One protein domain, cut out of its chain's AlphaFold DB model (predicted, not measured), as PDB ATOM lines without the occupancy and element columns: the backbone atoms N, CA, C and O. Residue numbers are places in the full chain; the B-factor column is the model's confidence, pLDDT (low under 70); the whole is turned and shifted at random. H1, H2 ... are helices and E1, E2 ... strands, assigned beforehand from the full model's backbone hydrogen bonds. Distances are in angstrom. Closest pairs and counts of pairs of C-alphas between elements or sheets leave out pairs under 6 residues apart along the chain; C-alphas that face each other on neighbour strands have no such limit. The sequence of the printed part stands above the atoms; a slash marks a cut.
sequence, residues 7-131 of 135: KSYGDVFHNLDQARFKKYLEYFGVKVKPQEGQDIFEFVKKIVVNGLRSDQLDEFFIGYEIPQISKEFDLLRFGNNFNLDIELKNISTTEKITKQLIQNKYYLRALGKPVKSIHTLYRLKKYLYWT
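This is residues 7 to 131 of the 135 residues of an uncharacterized protein of Paenibacillus macerans (UniProt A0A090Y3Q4). A twisted sheet of five strands, E1 to E5, curls round one helix, H5, which packs on one face. Away from H5, a small group of helices makes the other end of the domain: H3 grazes the sheet, H1 packs on H3, and H2 lies farthest out. The printed part has 125 residues, with five named helices and five named strands in the order H1 H2 H3 H4 E1 E2 E3 H5 E4 E5. The sheet is mixed, in the order E1 E2 E3 E4 E5, with E3 and E4 parallel and the other neighbours antiparallel; the class is mixed, helices and strands. The whole is compact, with a radius of gyration of the C-alphas of 14.7 A, and rounded, spanning 39 by 33 by 26 A.

H1, residues 7 to 13, is close to but not clearly touching H2, residues 18 to 28; their closest C-alphas, of Phe 13 and Phe 21, are 6.8 A apart. H1 touches H3, residues 34 to 49, at a steep tilt of 41 degrees, opposite ways; the closest C-alphas, of Gly 10 and Phe 41, are 5.1 A apart. H4, residues 54 to 57, and H3 are near each other. E1, residues 60 to 66, E2, residues 71 to 78, and E3, residues 83 to 89, form a meander, each strand the antiparallel neighbour of the one before. E1 and E2 are a hairpin, with N 61 and O 76 at 2.8 A; E2 and E3 are another, with N 77 and O 84 at 2.8 A. E2 bends by 92 degrees at residue 74. H3 only grazes the sheet with its residues 36 to 43; the closest C-alphas of H3 and E3, of Asp 39 and Leu 88, are 7.1 A apart. E3, H5, residues 94 to 109, and E4, residues 115 to 121, form a strand-helix-strand unit, two parallel neighbour strands with a helix between, and its crossover is right-handed. N 118 and O 85 are 2.8 A apart across E3 and E4. H5 and the sheet make two layers, a helix on one face of a sheet; the closest C-alphas of H5 and E4, of Leu 108 and Val 115, are 6.8 A apart. E4 and the edge strand E5, residues 126 to 130, are a hairpin, with N 121 and O 126 at 3.4 A. H3 and H5 are apart. Every O i to N i+4 pair is within hydrogen-bond range in H1, H2, H3 and H5; H4 is too short for such a pair.

H1 begins at C-alpha 7, at (12.313, 43.799, -5.104). H2 is 15.6 A long from first to last C-alpha, H3 22.6 A and H5 22.1 A. E1 is 14.8 A long, E2 16.3 A, E3 and E4 19.5 A each, and E5 12.7 A. H5 begins at C-alpha 94, at (-1.887, 20.380, -15.235), and E5 ends at C-alpha 130, at (6.113, 20.353, -6.470).

The two C-alphas farthest apart, of Asp 17 and Gly 112, are 40.7 A apart. The printed part has no cut, and the links between its named elements are tight. The mean pLDDT of the printed part is 86.1; residue 90 and residues 120 to 131 are under 70, and E5 has a mean of 49.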
ATOM      1  N   LYS A   7      12.944  42.583  -5.632       96.50
ATOM      2  CA  LYS A   7      12.313  43.799  -5.104       96.50
ATOM      3  C   LYS A   7      12.839  45.029  -5.838       96.50
ATOM      4  O   LYS A   7      12.031  45.846  -6.261       96.50
ATOM      5  N   SER A   8      14.152  45.129  -6.061       95.94
ATOM      6  CA  SER A   8      14.729  46.232  -6.843       95.94
ATOM      7  C   SER A   8      14.174  46.280  -8.264       95.94
ATOM      8  O   SER A   8      13.856  47.365  -8.736       95.94
ATOM      9  N   TYR A   9      13.984  45.127  -8.920       96.62
ATOM     10  CA  TYR A   9      13.275  45.067 -10.203       96.62
ATOM     11  C   TYR A   9      11.870  45.678 -10.102       96.62
ATOM     12  O   TYR A   9      11.518  46.553 -10.893       96.62
ATOM     13  N   GLY A  10      11.082  45.253  -9.109       95.31
ATOM     14  CA  GLY A  10       9.731  45.768  -8.889       95.31
ATOM     15  C   GLY A  10       9.699  47.271  -8.596       95.31
ATOM     16  O   GLY A  10       8.850  47.982  -9.127       95.31
ATOM     17  N   ASP A  11      10.661  47.762  -7.811       94.44
ATOM     18  CA  ASP A  11      10.794  49.176  -7.464       94.44
ATOM     19  C   ASP A  11      11.118  50.038  -8.694       94.44
ATOM     20  O   ASP A  11      10.687  51.183  -8.752       94.44
ATOM     21  N   VAL A  12      11.859  49.535  -9.690       94.88
ATOM     22  CA  VAL A  12      12.237  50.339 -10.868       94.88
ATOM     23  C   VAL A  12      11.271  50.218 -12.046       94.88
ATOM     24  O   VAL A  12      11.247  51.118 -12.883       94.88
ATOM     25  N   PHE A  13      10.467  49.151 -12.112       93.62
ATOM     26  CA  PHE A  13       9.640  48.801 -13.275       93.62
ATOM     27  C   PHE A  13       8.693  49.922 -13.744       93.62
ATOM     28  O   PHE A  13       8.548  50.142 -14.944       93.62
ATOM     29  N   HIS A  14       8.091  50.667 -12.810       87.94
ATOM     30  CA  HIS A  14       7.224  51.818 -13.117       87.94
ATOM     31  C   HIS A  14       7.793  53.172 -12.672       87.94
ATOM     32  O   HIS A  14       7.232  54.208 -13.020       87.94
ATOM     33  N   ASN A  15       8.898  53.181 -11.920       92.31
ATOM     34  CA  ASN A  15       9.494  54.415 -11.398       92.31
ATOM     35  C   ASN A  15      10.574  54.996 -12.320       92.31
ATOM     36  O   ASN A  15      10.934  56.165 -12.185       92.31
ATOM     37  N   LEU A  16      11.107  54.197 -13.248       92.25
ATOM     38  CA  LEU A  16      12.033  54.665 -14.273       92.25
ATOM     39  C   LEU A  16      11.304  54.929 -15.590       92.25
ATOM     40  O   LEU A  16      10.416  54.181 -15.990       92.25
ATOM     41  N   ASP A  17      11.748  55.962 -16.307       94.12
ATOM     42  CA  ASP A  17      11.391  56.120 -17.713       94.12
ATOM     43  C   ASP A  17      11.921  54.944 -18.556       94.12
ATOM     44  O   ASP A  17      12.848  54.224 -18.166       94.12
ATOM     45  N   GLN A  18      11.348  54.763 -19.747       90.69
ATOM     46  CA  GLN A  18      11.651  53.628 -20.619       90.69
ATOM     47  C   GLN A  18      13.147  53.516 -20.970       90.69
ATOM     48  O   GLN A  18      13.673  52.407 -21.071       90.69
ATOM     49  N   ALA A  19      13.849  54.641 -21.140       94.62
ATOM     50  CA  ALA A  19      15.263  54.637 -21.508       94.62
ATOM     51  C   ALA A  19      16.145  54.193 -20.333       94.62
ATOM     52  O   ALA A  19      17.065  53.389 -20.515       94.62
ATOM     53  N   ARG A  20      15.856  54.672 -19.120       95.75
ATOM     54  CA  ARG A  20      16.550  54.249 -17.895       95.75
ATOM     55  C   ARG A  20      16.240  52.801 -17.541       95.75
ATOM     56  O   ARG A  20      17.163  52.061 -17.207       95.75
ATOM     57  N   PHE A  21      14.984  52.376 -17.674       94.50
ATOM     58  CA  PHE A  21      14.597  50.986 -17.450       94.50
ATOM     59  C   PHE A  21      15.300  50.040 -18.433       94.50
ATOM     60  O   PHE A  21      15.847  49.017 -18.026       94.50
ATOM     61  N   LYS A  22      15.402  50.417 -19.714       94.06
ATOM     62  CA  LYS A  22      16.166  49.648 -20.706       94.06
ATOM     63  C   LYS A  22      17.641  49.504 -20.314       94.06
ATOM     64  O   LYS A  22      18.149  48.388 -20.312       94.06
ATOM     65  N   LYS A  23      18.306  50.595 -19.915       96.19
ATOM     66  CA  LYS A  23      19.703  50.552 -19.434       96.19
ATOM     67  C   LYS A  23      19.868  49.675 -18.192       96.19
ATOM     68  O   LYS A  23      20.862  48.963 -18.075       96.19
ATOM     69  N   TYR A  24      18.897  49.715 -17.278       95.94
ATOM     70  CA  TYR A  24      18.864  48.831 -16.115       95.94
ATOM     71  C   TYR A  24      18.844  47.361 -16.557       95.94
ATOM     72  O   TYR A  24      19.712  46.595 -16.148       95.94
ATOM     73  N   LEU A  25      17.933  46.970 -17.455       95.56
ATOM     74  CA  LEU A  25      17.874  45.596 -17.969       95.56
ATOM     75  C   LEU A  25      19.155  45.186 -18.712       95.56
ATOM     76  O   LEU A  25      19.662  44.087 -18.492       95.56
ATOM     77  N   GLU A  26      19.715  46.075 -19.538       96.19
ATOM     78  CA  GLU A  26      20.976  45.849 -20.260       96.19
ATOM     79  C   GLU A  26      22.149  45.589 -19.309       96.19
ATOM     80  O   GLU A  26      22.924  44.660 -19.539       96.19
ATOM     81  N   TYR A  27      22.250  46.338 -18.206       96.38
ATOM     82  CA  TYR A  27      23.292  46.138 -17.194       96.38
ATOM     83  C   TYR A  27      23.261  44.721 -16.594       96.38
ATOM     84  O   TYR A  27      24.312  44.097 -16.408       96.38
ATOM     85  N   PHE A  28      22.065  44.178 -16.350       96.62
ATOM     86  CA  PHE A  28      21.896  42.800 -15.878       96.62
ATOM     87  C   PHE A  28      21.905  41.756 -17.008       96.62
ATOM     88  O   PHE A  28      21.982  40.553 -16.750       96.62
ATOM     89  N   GLY A  29      21.893  42.191 -18.268       95.62
ATOM     90  CA  GLY A  29      21.776  41.315 -19.430       95.62
ATOM     91  C   GLY A  29      20.432  40.587 -19.491       95.62
ATOM     92  O   GLY A  29      20.397  39.440 -19.926       95.62
ATOM     93  N   VAL A  30      19.364  41.229 -19.014       95.00
ATOM     94  CA  VAL A  30      17.994  40.706 -19.013       95.00
ATOM     95  C   VAL A  30      17.287  41.144 -20.292       95.00
ATOM     96  O   VAL A  30      17.315  42.318 -20.660       95.00
ATOM     97  N   LYS A  31      16.622  40.201 -20.961       91.12
ATOM     98  CA  LYS A  31      15.762  40.465 -22.117       91.12
ATOM     99  C   LYS A  31      14.365  39.969 -21.779       91.12
ATOM    100  O   LYS A  31      14.140  38.772 -21.760       91.12
ATOM    101  N   VAL A  32      13.449  40.890 -21.502       88.62
ATOM    102  CA  VAL A  32      12.052  40.565 -21.188       88.62
ATOM    103  C   VAL A  32      11.119  41.377 -22.066       88.62
ATOM    104  O   VAL A  32      11.358  42.561 -22.328       88.62
ATOM    105  N   LYS A  33      10.042  40.746 -22.528       89.56
ATOM    106  CA  LYS A  33       8.954  41.444 -23.216       89.56
ATOM    107  C   LYS A  33       8.151  42.273 -22.208       89.56
ATOM    108  O   LYS A  33       8.114  41.927 -21.028       89.56
ATOM    109  N   PRO A  34       7.434  43.325 -22.649       88.81
ATOM    110  CA  PRO A  34       6.644  44.167 -21.747       88.81
ATOM    111  C   PRO A  34       5.671  43.382 -20.855       88.81
ATOM    112  O   PRO A  34       5.601  43.638 -19.657       88.81
ATOM    113  N   GLN A  35       4.973  42.388 -21.418       88.62
ATOM    114  CA  GLN A  35       4.036  41.560 -20.654       88.62
ATOM    115  C   GLN A  35       4.745  40.675 -19.620       88.62
ATOM    116  O   GLN A  35       4.307  40.625 -18.477       88.62
ATOM    117  N   GLU A  36       5.858  40.037 -19.992       89.31
ATOM    118  CA  GLU A  36       6.671  39.228 -19.068       89.31
ATOM    119  C   GLU A  36       7.178  40.096 -17.905       89.31
ATOM    120  O   GLU A  36       7.129  39.686 -16.749       89.31
ATOM    121  N   GLY A  37       7.585  41.335 -18.193       92.25
ATOM    122  CA  GLY A  37       7.982  42.286 -17.162       92.25
ATOM    123  C   GLY A  37       6.850  42.666 -16.204       92.25
ATOM    124  O   GLY A  37       7.053  42.674 -14.989       92.25
ATOM    125  N   GLN A  38       5.642  42.902 -16.728       92.00
ATOM    126  CA  GLN A  38       4.457  43.146 -15.898       92.00
ATOM    127  C   GLN A  38       4.135  41.935 -15.013       92.00
ATOM    128  O   GLN A  38       3.817  42.091 -13.835       92.00
ATOM    129  N   ASP A  39       4.242  40.725 -15.563       90.25
ATOM    130  CA  ASP A  39       3.975  39.480 -14.844       90.25
ATOM    131  C   ASP A  39       4.964  39.287 -13.675       90.25
ATOM    132  O   ASP A  39       4.561  38.930 -12.562       90.25
ATOM    133  N   ILE A  40       6.249  39.601 -13.890       92.81
ATOM    134  CA  ILE A  40       7.276  39.613 -12.837       92.81
ATOM    135  C   ILE A  40       6.952  40.672 -11.783       92.81
ATOM    136  O   ILE A  40       6.995  40.375 -10.590       92.81
ATOM    137  N   PHE A  41       6.602  41.893 -12.195       93.69
ATOM    138  CA  PHE A  41       6.252  42.974 -11.273       93.69
ATOM    139  C   PHE A  41       5.092  42.584 -10.344       93.69
ATOM    140  O   PHE A  41       5.208  42.715  -9.122       93.69
ATOM    141  N   GLU A  42       4.000  42.043 -10.893       91.19
ATOM    142  CA  GLU A  42       2.849  41.605 -10.095       91.19
ATOM    143  C   GLU A  42       3.214  40.461  -9.138       91.19
ATOM    144  O   GLU A  42       2.775  40.445  -7.981       91.19
ATOM    145  N   PHE A  43       4.058  39.523  -9.580       90.88
ATOM    146  CA  PHE A  43       4.583  38.467  -8.718       90.88
ATOM    147  C   PHE A  43       5.394  39.038  -7.546       90.88
ATOM    148  O   PHE A  43       5.117  38.702  -6.390       90.88
ATOM    149  N   VAL A  44       6.343  39.940  -7.821       93.06
ATOM    150  CA  VAL A  44       7.190  40.587  -6.806       93.06
ATOM    151  C   VAL A  44       6.347  41.368  -5.804       93.06
ATOM    152  O   VAL A  44       6.485  41.183  -4.594       93.06
ATOM    153  N   LYS A  45       5.423  42.197  -6.293       92.00
ATOM    154  CA  LYS A  45       4.498  42.957  -5.448       92.00
ATOM    155  C   LYS A  45       3.740  42.029  -4.502       92.00
ATOM    156  O   LYS A  45       3.652  42.295  -3.304       92.00
ATOM    157  N   LYS A  46       3.235  40.907  -5.018       89.50
ATOM    158  CA  LYS A  46       2.488  39.933  -4.223       89.50
ATOM    159  C   LYS A  46       3.347  39.292  -3.138       89.50
ATOM    160  O   LYS A  46       2.897  39.211  -1.998       89.50
ATOM    161  N   ILE A  47       4.547  38.812  -3.454       88.94
ATOM    162  CA  ILE A  47       5.379  38.126  -2.455       88.94
ATOM    163  C   ILE A  47       5.905  39.084  -1.378       88.94
ATOM    164  O   ILE A  47       5.956  38.700  -0.213       88.94
ATOM    165  N   VAL A  48       6.195  40.341  -1.734       92.00
ATOM    166  CA  VAL A  48       6.589  41.385  -0.775       92.00
ATOM    167  C   VAL A  48       5.434  41.720   0.170       92.00
ATOM    168  O   VAL A  48       5.629  41.759   1.380       92.00
ATOM    169  N   VAL A  49       4.207  41.868  -0.348       90.56
ATOM    170  CA  VAL A  49       3.001  42.066   0.486       90.56
ATOM    171  C   VAL A  49       2.757  40.884   1.433       90.56
ATOM    172  O   VAL A  49       2.267  41.078   2.539       90.56
ATOM    173  N   ASN A  50       3.137  39.664   1.037       88.88
ATOM    174  CA  ASN A  50       3.061  38.472   1.891       88.88
ATOM    175  C   ASN A  50       4.261  38.320   2.851       88.88
ATOM    176  O   ASN A  50       4.424  37.264   3.460       88.88
ATOM    177  N   GLY A  51       5.089  39.357   3.006       89.94
ATOM    178  CA  GLY A  51       6.115  39.436   4.046       89.94
ATOM    179  C   GLY A  51       7.511  38.963   3.641       89.94
ATOM    180  O   GLY A  51       8.380  38.883   4.510       89.94
ATOM    181  N   LEU A  52       7.769  38.666   2.359       91.75
ATOM    182  CA  LEU A  52       9.140  38.397   1.914       91.75
ATOM    183  C   LEU A  52       9.960  39.688   1.954       91.75
ATOM    184  O   LEU A  52       9.586  40.708   1.372       91.75
ATOM    185  N   ARG A  53      11.102  39.619   2.638       93.12
ATOM    186  CA  ARG A  53      12.030  40.740   2.785       93.12
ATOM    187  C   ARG A  53      12.971  40.851   1.589       93.12
ATOM    188  O   ARG A  53      13.205  39.879   0.874       93.12
ATOM    189  N   SER A  54      13.561  42.033   1.415       92.75
ATOM    190  CA  SER A  54      14.478  42.319   0.303       92.75
ATOM    191  C   SER A  54      15.657  41.347   0.242       92.75
ATOM    192  O   SER A  54      15.943  40.838  -0.833       92.75
ATOM    193  N   ASP A  55      16.276  41.023   1.381       92.50
ATOM    194  CA  ASP A  55      17.421  40.100   1.482       92.50
ATOM    195  C   ASP A  55      17.083  38.665   1.042       92.50
ATOM    196  O   ASP A  55      17.946  37.888   0.646       92.50
ATOM    197  N   GLN A  56      15.803  38.292   1.075       92.44
ATOM    198  CA  GLN A  56      15.338  36.977   0.625       92.44
ATOM    199  C   GLN A  56      15.084  36.922  -0.889       92.44
ATOM    200  O   GLN A  56      14.843  35.835  -1.429       92.44
ATOM    201  N   LEU A  57      15.123  38.079  -1.554       95.44
ATOM    202  CA  LEU A  57      14.820  38.284  -2.969       95.44
ATOM    203  C   LEU A  57      16.070  38.583  -3.808       95.44
ATOM    204  O   LEU A  57      15.935  38.969  -4.967       95.44
ATOM    205  N   ASP A  58      17.258  38.394  -3.237       95.94
ATOM    206  CA  ASP A  58      18.544  38.515  -3.919       95.94
ATOM    207  C   ASP A  58      18.891  37.290  -4.779       95.94
ATOM    208  O   ASP A  58      18.324  36.202  -4.634       95.94
ATOM    209  N   GLU A  59      19.872  37.494  -5.663       96.62
ATOM    210  CA  GLU A  59      20.527  36.474  -6.494       96.62
ATOM    211  C   GLU A  59      19.648  35.818  -7.576       96.62
ATOM    212  O   GLU A  59      19.948  34.721  -8.055       96.62
ATOM    213  N   PHE A  60      18.596  36.498  -8.033       97.56
ATOM    214  CA  PHE A  60      17.738  35.988  -9.103       97.56
ATOM    215  C   PHE A  60      18.218  36.392 -10.496       97.56
ATOM    216  O   PHE A  60      18.550  37.543 -10.764       97.56
ATOM    217  N   PHE A  61      18.175  35.436 -11.410       97.06
ATOM    218  CA  PHE A  61      18.308  35.612 -12.846       97.06
ATOM    219  C   PHE A  61      16.903  35.647 -13.466       97.06
ATOM    220  O   PHE A  61      16.107  34.745 -13.212       97.06
ATOM    221  N   ILE A  62      16.604  36.677 -14.264       96.38
ATOM    222  CA  ILE A  62      15.321  36.858 -14.966       96.38
ATOM    223  C   ILE A  62      15.458  36.483 -16.447       96.38
ATOM    224  O   ILE A  62      16.226  37.135 -17.153       96.38
ATOM    225  N   GLY A  63      14.702  35.494 -16.927       94.25
ATOM    226  CA  GLY A  63      14.814  34.998 -18.306       94.25
ATOM    227  C   GLY A  63      16.152  34.291 -18.537       94.25
ATOM    228  O   GLY A  63      16.888  34.605 -19.471       94.25
ATOM    229  N   TYR A  64      16.537  33.401 -17.616       93.94
ATOM    230  CA  TYR A  64      17.810  32.687 -17.698       93.94
ATOM    231  C   TYR A  64      17.751  31.633 -18.802       93.94
ATOM    232  O   TYR A  64      17.005  30.660 -18.695       93.94
ATOM    233  N   GLU A  65      18.571  31.795 -19.834       91.12
ATOM    234  CA  GLU A  65      18.693  30.842 -20.935       91.12
ATOM    235  C   GLU A  65      19.908  29.928 -20.723       91.12
ATOM    236  O   GLU A  65      21.018  30.407 -20.470       91.12
ATOM    237  N   ILE A  66      19.723  28.609 -20.849       87.50
ATOM    238  CA  ILE A  66      20.854  27.682 -20.962       87.50
ATOM    239  C   ILE A  66      21.316  27.673 -22.426       87.50
ATOM    240  O   ILE A  66      20.549  27.241 -23.297       87.50
ATOM    241  N   PRO A  67      22.568  28.083 -22.713       81.50
ATOM    242  CA  PRO A  67      23.099  28.051 -24.069       81.50
ATOM    243  C   PRO A  67      23.005  26.646 -24.678       81.50
ATOM    244  O   PRO A  67      23.171  25.652 -23.976       81.50
ATOM    245  N   GLN A  68      22.807  26.571 -25.996       83.31
ATOM    246  CA  GLN A  68      22.833  25.335 -26.804       83.31
ATOM    247  C   GLN A  68      21.623  24.393 -26.665       83.31
ATOM    248  O   GLN A  68      21.503  23.470 -27.467       83.31
ATOM    249  N   ILE A  69      20.705  24.622 -25.718       82.38
ATOM    250  CA  ILE A  69      19.507  23.775 -25.538       82.38
ATOM    251  C   ILE A  69      18.179  24.547 -25.568       82.38
ATOM    252  O   ILE A  69      17.138  23.979 -25.241       82.38
ATOM    253  N   SER A  70      18.208  25.827 -25.967       82.50
ATOM    254  CA  SER A  70      17.037  26.713 -26.137       82.50
ATOM    255  C   SER A  70      16.042  26.664 -24.970       82.50
ATOM    256  O   SER A  70      14.830  26.784 -25.158       82.50
ATOM    257  N   LYS A  71      16.548  26.426 -23.756       90.00
ATOM    258  CA  LYS A  71      15.749  26.319 -22.541       90.00
ATOM    259  C   LYS A  71      15.877  27.610 -21.752       90.00
ATOM    260  O   LYS A  71      16.970  27.953 -21.312       90.00
ATOM    261  N   GLU A  72      14.742  28.251 -21.519       91.69
ATOM    262  CA  GLU A  72      14.621  29.464 -20.715       91.69
ATOM    263  C   GLU A  72      13.878  29.183 -19.400       91.69
ATOM    264  O   GLU A  72      12.972  28.339 -19.354       91.69
ATOM    265  N   PHE A  73      14.284  29.870 -18.333       92.81
ATOM    266  CA  PHE A  73      13.632  29.893 -17.025       92.81
ATOM    267  C   PHE A  73      13.187  31.322 -16.712       92.81
ATOM    268  O   PHE A  73      14.012  32.237 -16.768       92.81
ATOM    269  N   ASP A  74      11.919  31.502 -16.331       93.50
ATOM    270  CA  ASP A  74      11.362  32.829 -16.038       93.50
ATOM    271  C   ASP A  74      12.149  33.508 -14.899       93.50
ATOM    272  O   ASP A  74      12.683  34.603 -15.076       93.50
ATOM    273  N   LEU A  75      12.288  32.832 -13.750       95.19
ATOM    274  CA  LEU A  75      13.123  33.264 -12.628       95.19
ATOM    275  C   LEU A  75      13.923  32.077 -12.078       95.19
ATOM    276  O   LEU A  75      13.353  31.067 -11.663       95.19
ATOM    277  N   LEU A  76      15.244  32.218 -11.999       95.81
ATOM    278  CA  LEU A  76      16.136  31.187 -11.470       95.81
ATOM    279  C   LEU A  76      17.080  31.789 -10.430       95.81
ATOM    280  O   LEU A  76      17.691  32.823 -10.674       95.81
ATOM    281  N   ARG A  77      17.246  31.138  -9.280       95.38
ATOM    282  CA  ARG A  77      18.265  31.494  -8.283       95.38
ATOM    283  C   ARG A  77      19.134  30.290  -7.970       95.38
ATOM    284  O   ARG A  77      18.624  29.233  -7.595       95.38
ATOM    285  N   PHE A  78      20.447  30.468  -8.051       93.56
ATOM    286  CA  PHE A  78      21.410  29.469  -7.596       93.56
ATOM    287  C   PHE A  78      21.719  29.706  -6.123       93.56
ATOM    288  O   PHE A  78      22.345  30.698  -5.778       93.56
ATOM    289  N   GLY A  79      21.263  28.809  -5.252       89.44
ATOM    290  CA  GLY A  79      21.534  28.895  -3.821       89.44
ATOM    291  C   GLY A  79      22.677  27.983  -3.383       89.44
ATOM    292  O   GLY A  79      23.096  27.057  -4.088       89.44
ATOM    293  N   ASN A  80      23.159  28.205  -2.162       87.06
ATOM    294  CA  ASN A  80      24.126  27.307  -1.527       87.06
ATOM    295  C   ASN A  80      23.490  25.965  -1.137       87.06
ATOM    296  O   ASN A  80      24.121  24.925  -1.284       87.06
ATOM    297  N   ASN A  81      22.229  25.981  -0.699       87.94
ATOM    298  CA  ASN A  81      21.479  24.801  -0.265       87.94
ATOM    299  C   ASN A  81      20.615  24.175  -1.373       87.94
ATOM    300  O   ASN A  81      20.517  22.955  -1.463       87.94
ATOM    301  N   PHE A  82      19.962  24.994  -2.198       89.88
ATOM    302  CA  PHE A  82      19.158  24.544  -3.330       89.88
ATOM    303  C   PHE A  82      19.099  25.606  -4.424       89.88
ATOM    304  O   PHE A  82      19.149  26.805  -4.153       89.88
ATOM    305  N   ASN A  83      18.911  25.154  -5.659       92.75
ATOM    306  CA  ASN A  83      18.513  26.012  -6.765       92.75
ATOM    307  C   ASN A  83      16.996  26.214  -6.713       92.75
ATOM    308  O   ASN A  83      16.245  25.264  -6.475       92.75
ATOM    309  N   LEU A  84      16.546  27.449  -6.903       92.31
ATOM    310  CA  LEU A  84      15.137  27.820  -6.910       92.31
ATOM    311  C   LEU A  84      14.726  28.213  -8.322       92.31
ATOM    312  O   LEU A  84      15.245  29.181  -8.862       92.31
ATOM    313  N   ASP A  85      13.788  27.467  -8.878       93.44
ATOM    314  CA  ASP A  85      13.174  27.697 -10.182       93.44
ATOM    315  C   ASP A  85      11.738  28.186  -9.967       93.44
ATOM    316  O   ASP A  85      10.958  27.526  -9.274       93.44
ATOM    317  N   ILE A  86      11.391  29.356 -10.501       91.50
ATOM    318  CA  ILE A  86      10.039  29.911 -10.428       91.50
ATOM    319  C   ILE A  86       9.557  30.213 -11.841       91.50
ATOM    320  O   ILE A  86      10.098  31.075 -12.525       91.50
ATOM    321  N   GLU A  87       8.481  29.540 -12.235       90.31
ATOM    322  CA  GLU A  87       7.815  29.733 -13.522       90.31
ATOM    323  C   GLU A  87       6.537  30.561 -13.318       90.31
ATOM    324  O   GLU A  87       5.674  30.245 -12.481       90.31
ATOM    325  N   LEU A  88       6.420  31.642 -14.083       88.12
ATOM    326  CA  LEU A  88       5.301  32.574 -14.089       88.12
ATOM    327  C   LEU A  88       4.396  32.221 -15.270       88.12
ATOM    328  O   LEU A  88       4.808  32.248 -16.429       88.12
ATOM    329  N   LYS A  89       3.148  31.831 -14.998       77.50
ATOM    330  CA  LYS A  89       2.208  31.454 -16.061       77.50
ATOM    331  C   LYS A  89       0.833  32.075 -15.830       77.50
ATOM    332  O   LYS A  89       0.219  31.912 -14.777       77.50
ATOM    333  N   ASN A  90       0.315  32.715 -16.877       68.56
ATOM    334  CA  ASN A  90      -1.035  33.276 -16.912       68.56
ATOM    335  C   ASN A  90      -2.121  32.182 -16.872       68.56
ATOM    336  O   ASN A  90      -3.023  32.225 -16.035       68.56
ATOM    337  N   ILE A  91      -2.043  31.199 -17.781       71.19
ATOM    338  CA  ILE A  91      -2.973  30.062 -17.909       71.19
ATOM    339  C   ILE A  91      -2.180  28.847 -18.408       71.19
ATOM    340  O   ILE A  91      -1.396  28.965 -19.347       71.19
ATOM    341  N   SER A  92      -2.385  27.672 -17.808       77.69
ATOM    342  CA  SER A  92      -1.815  26.408 -18.290       77.69
ATOM    343  C   SER A  92      -2.641  25.214 -17.800       77.69
ATOM    344  O   SER A  92      -3.426  25.350 -16.861       77.69
ATOM    345  N   THR A  93      -2.472  24.047 -18.428       82.00
ATOM    346  CA  THR A  93      -3.080  22.789 -17.958       82.00
ATOM    347  C   THR A  93      -2.138  22.071 -16.999       82.00
ATOM    348  O   THR A  93      -0.917  22.259 -17.043       82.00
ATOM    349  N   THR A  94      -2.687  21.204 -16.149       79.06
ATOM    350  CA  THR A  94      -1.887  20.380 -15.235       79.06
ATOM    351  C   THR A  94      -0.870  19.518 -15.987       79.06
ATOM    352  O   THR A  94       0.267  19.400 -15.524       79.06
ATOM    353  N   GLU A  95      -1.205  18.959 -17.162       83.94
ATOM    354  CA  GLU A  95      -0.230  18.159 -17.921       83.94
ATOM    355  C   GLU A  95       0.921  19.012 -18.453       83.94
ATOM    356  O   GLU A  95       2.076  18.593 -18.370       83.94
ATOM    357  N   LYS A  96       0.633  20.214 -18.975       84.00
ATOM    358  CA  LYS A  96       1.669  21.136 -19.467       84.00
ATOM    359  C   LYS A  96       2.617  21.547 -18.344       84.00
ATOM    360  O   LYS A  96       3.829  21.476 -18.519       84.00
ATOM    361  N   ILE A  97       2.067  21.899 -17.181       82.69
ATOM    362  CA  ILE A  97       2.848  22.231 -15.979       82.69
ATOM    363  C   ILE A  97       3.723  21.046 -15.560       82.69
ATOM    364  O   ILE A  97       4.910  21.212 -15.308       82.69
ATOM    365  N   THR A  98       3.160  19.837 -15.528       82.19
ATOM    366  CA  THR A  98       3.897  18.635 -15.110       82.19
ATOM    367  C   THR A  98       5.043  18.313 -16.068       82.19
ATOM    368  O   THR A  98       6.155  18.036 -15.622       82.19
ATOM    369  N   LYS A  99       4.806  18.388 -17.384       87.00
ATOM    370  CA  LYS A  99       5.853  18.174 -18.393       87.00
ATOM    371  C   LYS A  99       6.985  19.194 -18.253       87.00
ATOM    372  O   LYS A  99       8.146  18.793 -18.260       87.00
ATOM    373  N   GLN A 100       6.649  20.473 -18.070       85.12
ATOM    374  CA  GLN A 100       7.632  21.533 -17.847       85.12
ATOM    375  C   GLN A 100       8.464  21.265 -16.588       85.12
ATOM    376  O   GLN A 100       9.688  21.262 -16.655       85.12
ATOM    377  N   LEU A 101       7.817  20.956 -15.461       83.69
ATOM    378  CA  LEU A 101       8.490  20.643 -14.196       83.69
ATOM    379  C   LEU A 101       9.494  19.493 -14.334       83.69
ATOM    380  O   LEU A 101      10.605  19.575 -13.812       83.69
ATOM    381  N   ILE A 102       9.119  18.427 -15.045       85.94
ATOM    382  CA  ILE A 102      10.001  17.277 -15.286       85.94
ATOM    383  C   ILE A 102      11.221  17.696 -16.118       85.94
ATOM    384  O   ILE A 102      12.346  17.339 -15.765       85.94
ATOM    385  N   GLN A 103      11.016  18.474 -17.185       89.12
ATOM    386  CA  GLN A 103      12.109  18.963 -18.031       89.12
ATOM    387  C   GLN A 103      13.037  19.917 -17.269       89.12
ATOM    388  O   GLN A 103      14.249  19.717 -17.265       89.12
ATOM    389  N   ASN A 104      12.487  20.899 -16.554       89.12
ATOM    390  CA  ASN A 104      13.252  21.832 -15.723       89.12
ATOM    391  C   ASN A 104      14.115  21.085 -14.705       89.12
ATOM    392  O   ASN A 104      15.311  21.351 -14.579       89.12
ATOM    393  N   LYS A 105      13.526  20.098 -14.020       84.06
ATOM    394  CA  LYS A 105      14.245  19.259 -13.064       84.06
ATOM    395  C   LYS A 105      15.397  18.505 -13.724       84.06
ATOM    396  O   LYS A 105      16.460  18.405 -13.117       84.06
ATOM    397  N   TYR A 106      15.204  17.973 -14.929       88.00
ATOM    398  CA  TYR A 106      16.267  17.288 -15.665       88.00
ATOM    399  C   TYR A 106      17.465  18.216 -15.912       88.00
ATOM    400  O   TYR A 106      18.588  17.857 -15.559       88.00
ATOM    401  N   TYR A 107      17.221  19.432 -16.409       89.38
ATOM    402  CA  TYR A 107      18.283  20.411 -16.656       89.38
ATOM    403  C   TYR A 107      18.995  20.844 -15.372       89.38
ATOM    404  O   TYR A 107      20.221  20.848 -15.304       89.38
ATOM    405  N   LEU A 108      18.237  21.167 -14.325       87.94
ATOM    406  CA  LEU A 108      18.809  21.696 -13.088       87.94
ATOM    407  C   LEU A 108      19.494  20.620 -12.235       87.94
ATOM    408  O   LEU A 108      20.409  20.936 -11.480       87.94
ATOM    409  N   ARG A 109      19.117  19.342 -12.384       83.94
ATOM    410  CA  ARG A 109      19.812  18.215 -11.741       83.94
ATOM    411  C   ARG A 109      21.266  18.101 -12.201       83.94
ATOM    412  O   ARG A 109      22.107  17.704 -11.397       83.94
ATOM    413  N   ALA A 110      21.575  18.469 -13.446       84.50
ATOM    414  CA  ALA A 110      22.947  18.455 -13.958       84.50
ATOM    415  C   ALA A 110      23.893  19.381 -13.166       84.50
ATOM    416  O   ALA A 110      25.104  19.198 -13.203       84.50
ATOM    417  N   LEU A 111      23.348  20.334 -12.400       84.44
ATOM    418  CA  LEU A 111      24.110  21.267 -11.566       84.44
ATOM    419  C   LEU A 111      24.523  20.682 -10.202       84.44
ATOM    420  O   LEU A 111      25.153  21.378  -9.410       84.44
ATOM    421  N   GLY A 112      24.138  19.440  -9.888       83.38
ATOM    422  CA  GLY A 112      24.588  18.728  -8.684       83.38
ATOM    423  C   GLY A 112      24.013  19.235  -7.355       83.38
ATOM    424  O   GLY A 112      24.445  18.780  -6.299       83.38
ATOM    425  N   LYS A 113      23.038  20.151  -7.379       86.31
ATOM    426  CA  LYS A 113      22.369  20.692  -6.183       86.31
ATOM    427  C   LYS A 113      20.883  20.319  -6.147       86.31
ATOM    428  O   LYS A 113      20.272  20.169  -7.209       86.31
ATOM    429  N   PRO A 114      20.264  20.218  -4.953       86.81
ATOM    430  CA  PRO A 114      18.816  20.087  -4.833       86.81
ATOM    431  C   PRO A 114      18.085  21.225  -5.554       86.81
ATOM    432  O   PRO A 114      18.556  22.361  -5.573       86.81
ATOM    433  N   VAL A 115      16.913  20.931  -6.114       86.75
ATOM    434  CA  VAL A 115      16.103  21.900  -6.865       86.75
ATOM    435  C   VAL A 115      14.730  22.014  -6.223       86.75
ATOM    436  O   VAL A 115      14.067  21.002  -5.984       86.75
ATOM    437  N   LYS A 116      14.291  23.246  -5.969       86.44
ATOM    438  CA  LYS A 116      12.905  23.564  -5.622       86.44
ATOM    439  C   LYS A 116      12.281  24.299  -6.800       86.44
ATOM    440  O   LYS A 116      12.765  25.366  -7.160       86.44
ATOM    441  N   SER A 117      11.211  23.741  -7.359       83.38
ATOM    442  CA  SER A 117      10.471  24.368  -8.455       83.38
ATOM    443  C   SER A 117       9.101  24.836  -7.974       83.38
ATOM    444  O   SER A 117       8.333  24.074  -7.381       83.38
ATOM    445  N   ILE A 118       8.790  26.099  -8.246       80.62
ATOM    446  CA  ILE A 118       7.511  26.741  -7.960       80.62
ATOM    447  C   ILE A 118       6.883  27.109  -9.299       80.62
ATOM    448  O   ILE A 118       7.525  27.716 -10.145       80.62
ATOM    449  N   HIS A 119       5.622  26.744  -9.510       75.25
ATOM    450  CA  HIS A 119       4.849  27.260 -10.638       75.25
ATOM    451  C   HIS A 119       3.728  28.130 -10.095       75.25
ATOM    452  O   HIS A 119       2.886  27.680  -9.308       75.25
ATOM    453  N   THR A 120       3.724  29.395 -10.505       69.38
ATOM    454  CA  THR A 120       2.694  30.344 -10.093       69.38
ATOM    455  C   THR A 120       1.660  30.493 -11.199       69.38
ATOM    456  O   THR A 120       1.969  30.886 -12.322       69.38
ATOM    457  N   LEU A 121       0.407  30.169 -10.872       65.12
ATOM    458  CA  LEU A 121      -0.756  30.490 -11.695       65.12
ATOM    459  C   LEU A 121      -1.447  31.694 -11.056       65.12
ATOM    460  O   LEU A 121      -2.419  31.554 -10.304       65.12
ATOM    461  N   TYR A 122      -0.902  32.891 -11.274       55.28
ATOM    462  CA  TYR A 122      -1.361  34.081 -10.550       55.28
ATOM    463  C   TYR A 122      -2.778  34.510 -10.952       55.28
ATOM    464  O   TYR A 122      -3.517  34.969 -10.080       55.28
ATOM    465  N   ARG A 123      -3.226  34.245 -12.193       49.94
ATOM    466  CA  ARG A 123      -4.611  34.529 -12.625       49.94
ATOM    467  C   ARG A 123      -5.658  33.580 -12.016       49.94
ATOM    468  O   ARG A 123      -6.825  33.943 -11.931       49.94
ATOM    469  N   LEU A 124      -5.249  32.404 -11.525       40.41
ATOM    470  CA  LEU A 124      -6.130  31.414 -10.878       40.41
ATOM    471  C   LEU A 124      -6.014  31.388  -9.343       40.41
ATOM    472  O   LEU A 124      -6.618  30.530  -8.706       40.41
ATOM    473  N   LYS A 125      -5.225  32.288  -8.729       49.59
ATOM    474  CA  LYS A 125      -4.914  32.285  -7.280       49.59
ATOM    475  C   LYS A 125      -4.438  30.920  -6.740       49.59
ATOM    476  O   LYS A 125      -4.550  30.665  -5.544       49.59
ATOM    477  N   LYS A 126      -3.880  30.045  -7.585       48.25
ATOM    478  CA  LYS A 126      -3.456  28.693  -7.197       48.25
ATOM    479  C   LYS A 126      -1.936  28.584  -7.274       48.25
ATOM    480  O   LYS A 126      -1.346  28.811  -8.327       48.25
ATOM    481  N   TYR A 127      -1.309  28.233  -6.158       52.53
ATOM    482  CA  TYR A 127       0.092  27.821  -6.133       52.53
ATOM    483  C   TYR A 127       0.139  26.307  -6.304       52.53
ATOM    484  O   TYR A 127      -0.530  25.588  -5.558       52.53
ATOM    485  N   LEU A 128       0.902  25.819  -7.280       49.28
ATOM    486  CA  LEU A 128       1.222  24.401  -7.360       49.28
ATOM    487  C   LEU A 128       2.670  24.231  -6.899       49.28
ATOM    488  O   LEU A 128       3.609  24.628  -7.590       49.28
ATOM    489  N   TYR A 129       2.838  23.678  -5.703       49.91
ATOM    490  CA  TYR A 129       4.147  23.323  -5.171       49.91
ATOM    491  C   TYR A 129       4.455  21.890  -5.584       49.91
ATOM    492  O   TYR A 129       3.727  20.969  -5.215       49.91
ATOM    493  N   TRP A 130       5.539  21.684  -6.330       46.25
ATOM    494  CA  TRP A 130       6.113  20.353  -6.470       46.25
ATOM    495  C   TRP A 130       7.307  20.248  -5.528       46.25
ATOM    496  O   TRP A 130       8.441  20.560  -5.881       46.25
ATOM    497  N   THR A 131       7.049  19.831  -4.291       43.94
ATOM    498  CA  THR A 131       8.107  19.392  -3.382       43.94
ATOM    499  C   THR A 131       8.056  17.877  -3.295       43.94
ATOM    500  O   THR A 131       7.238  17.315  -2.569       43.94
TER     501      THR A 131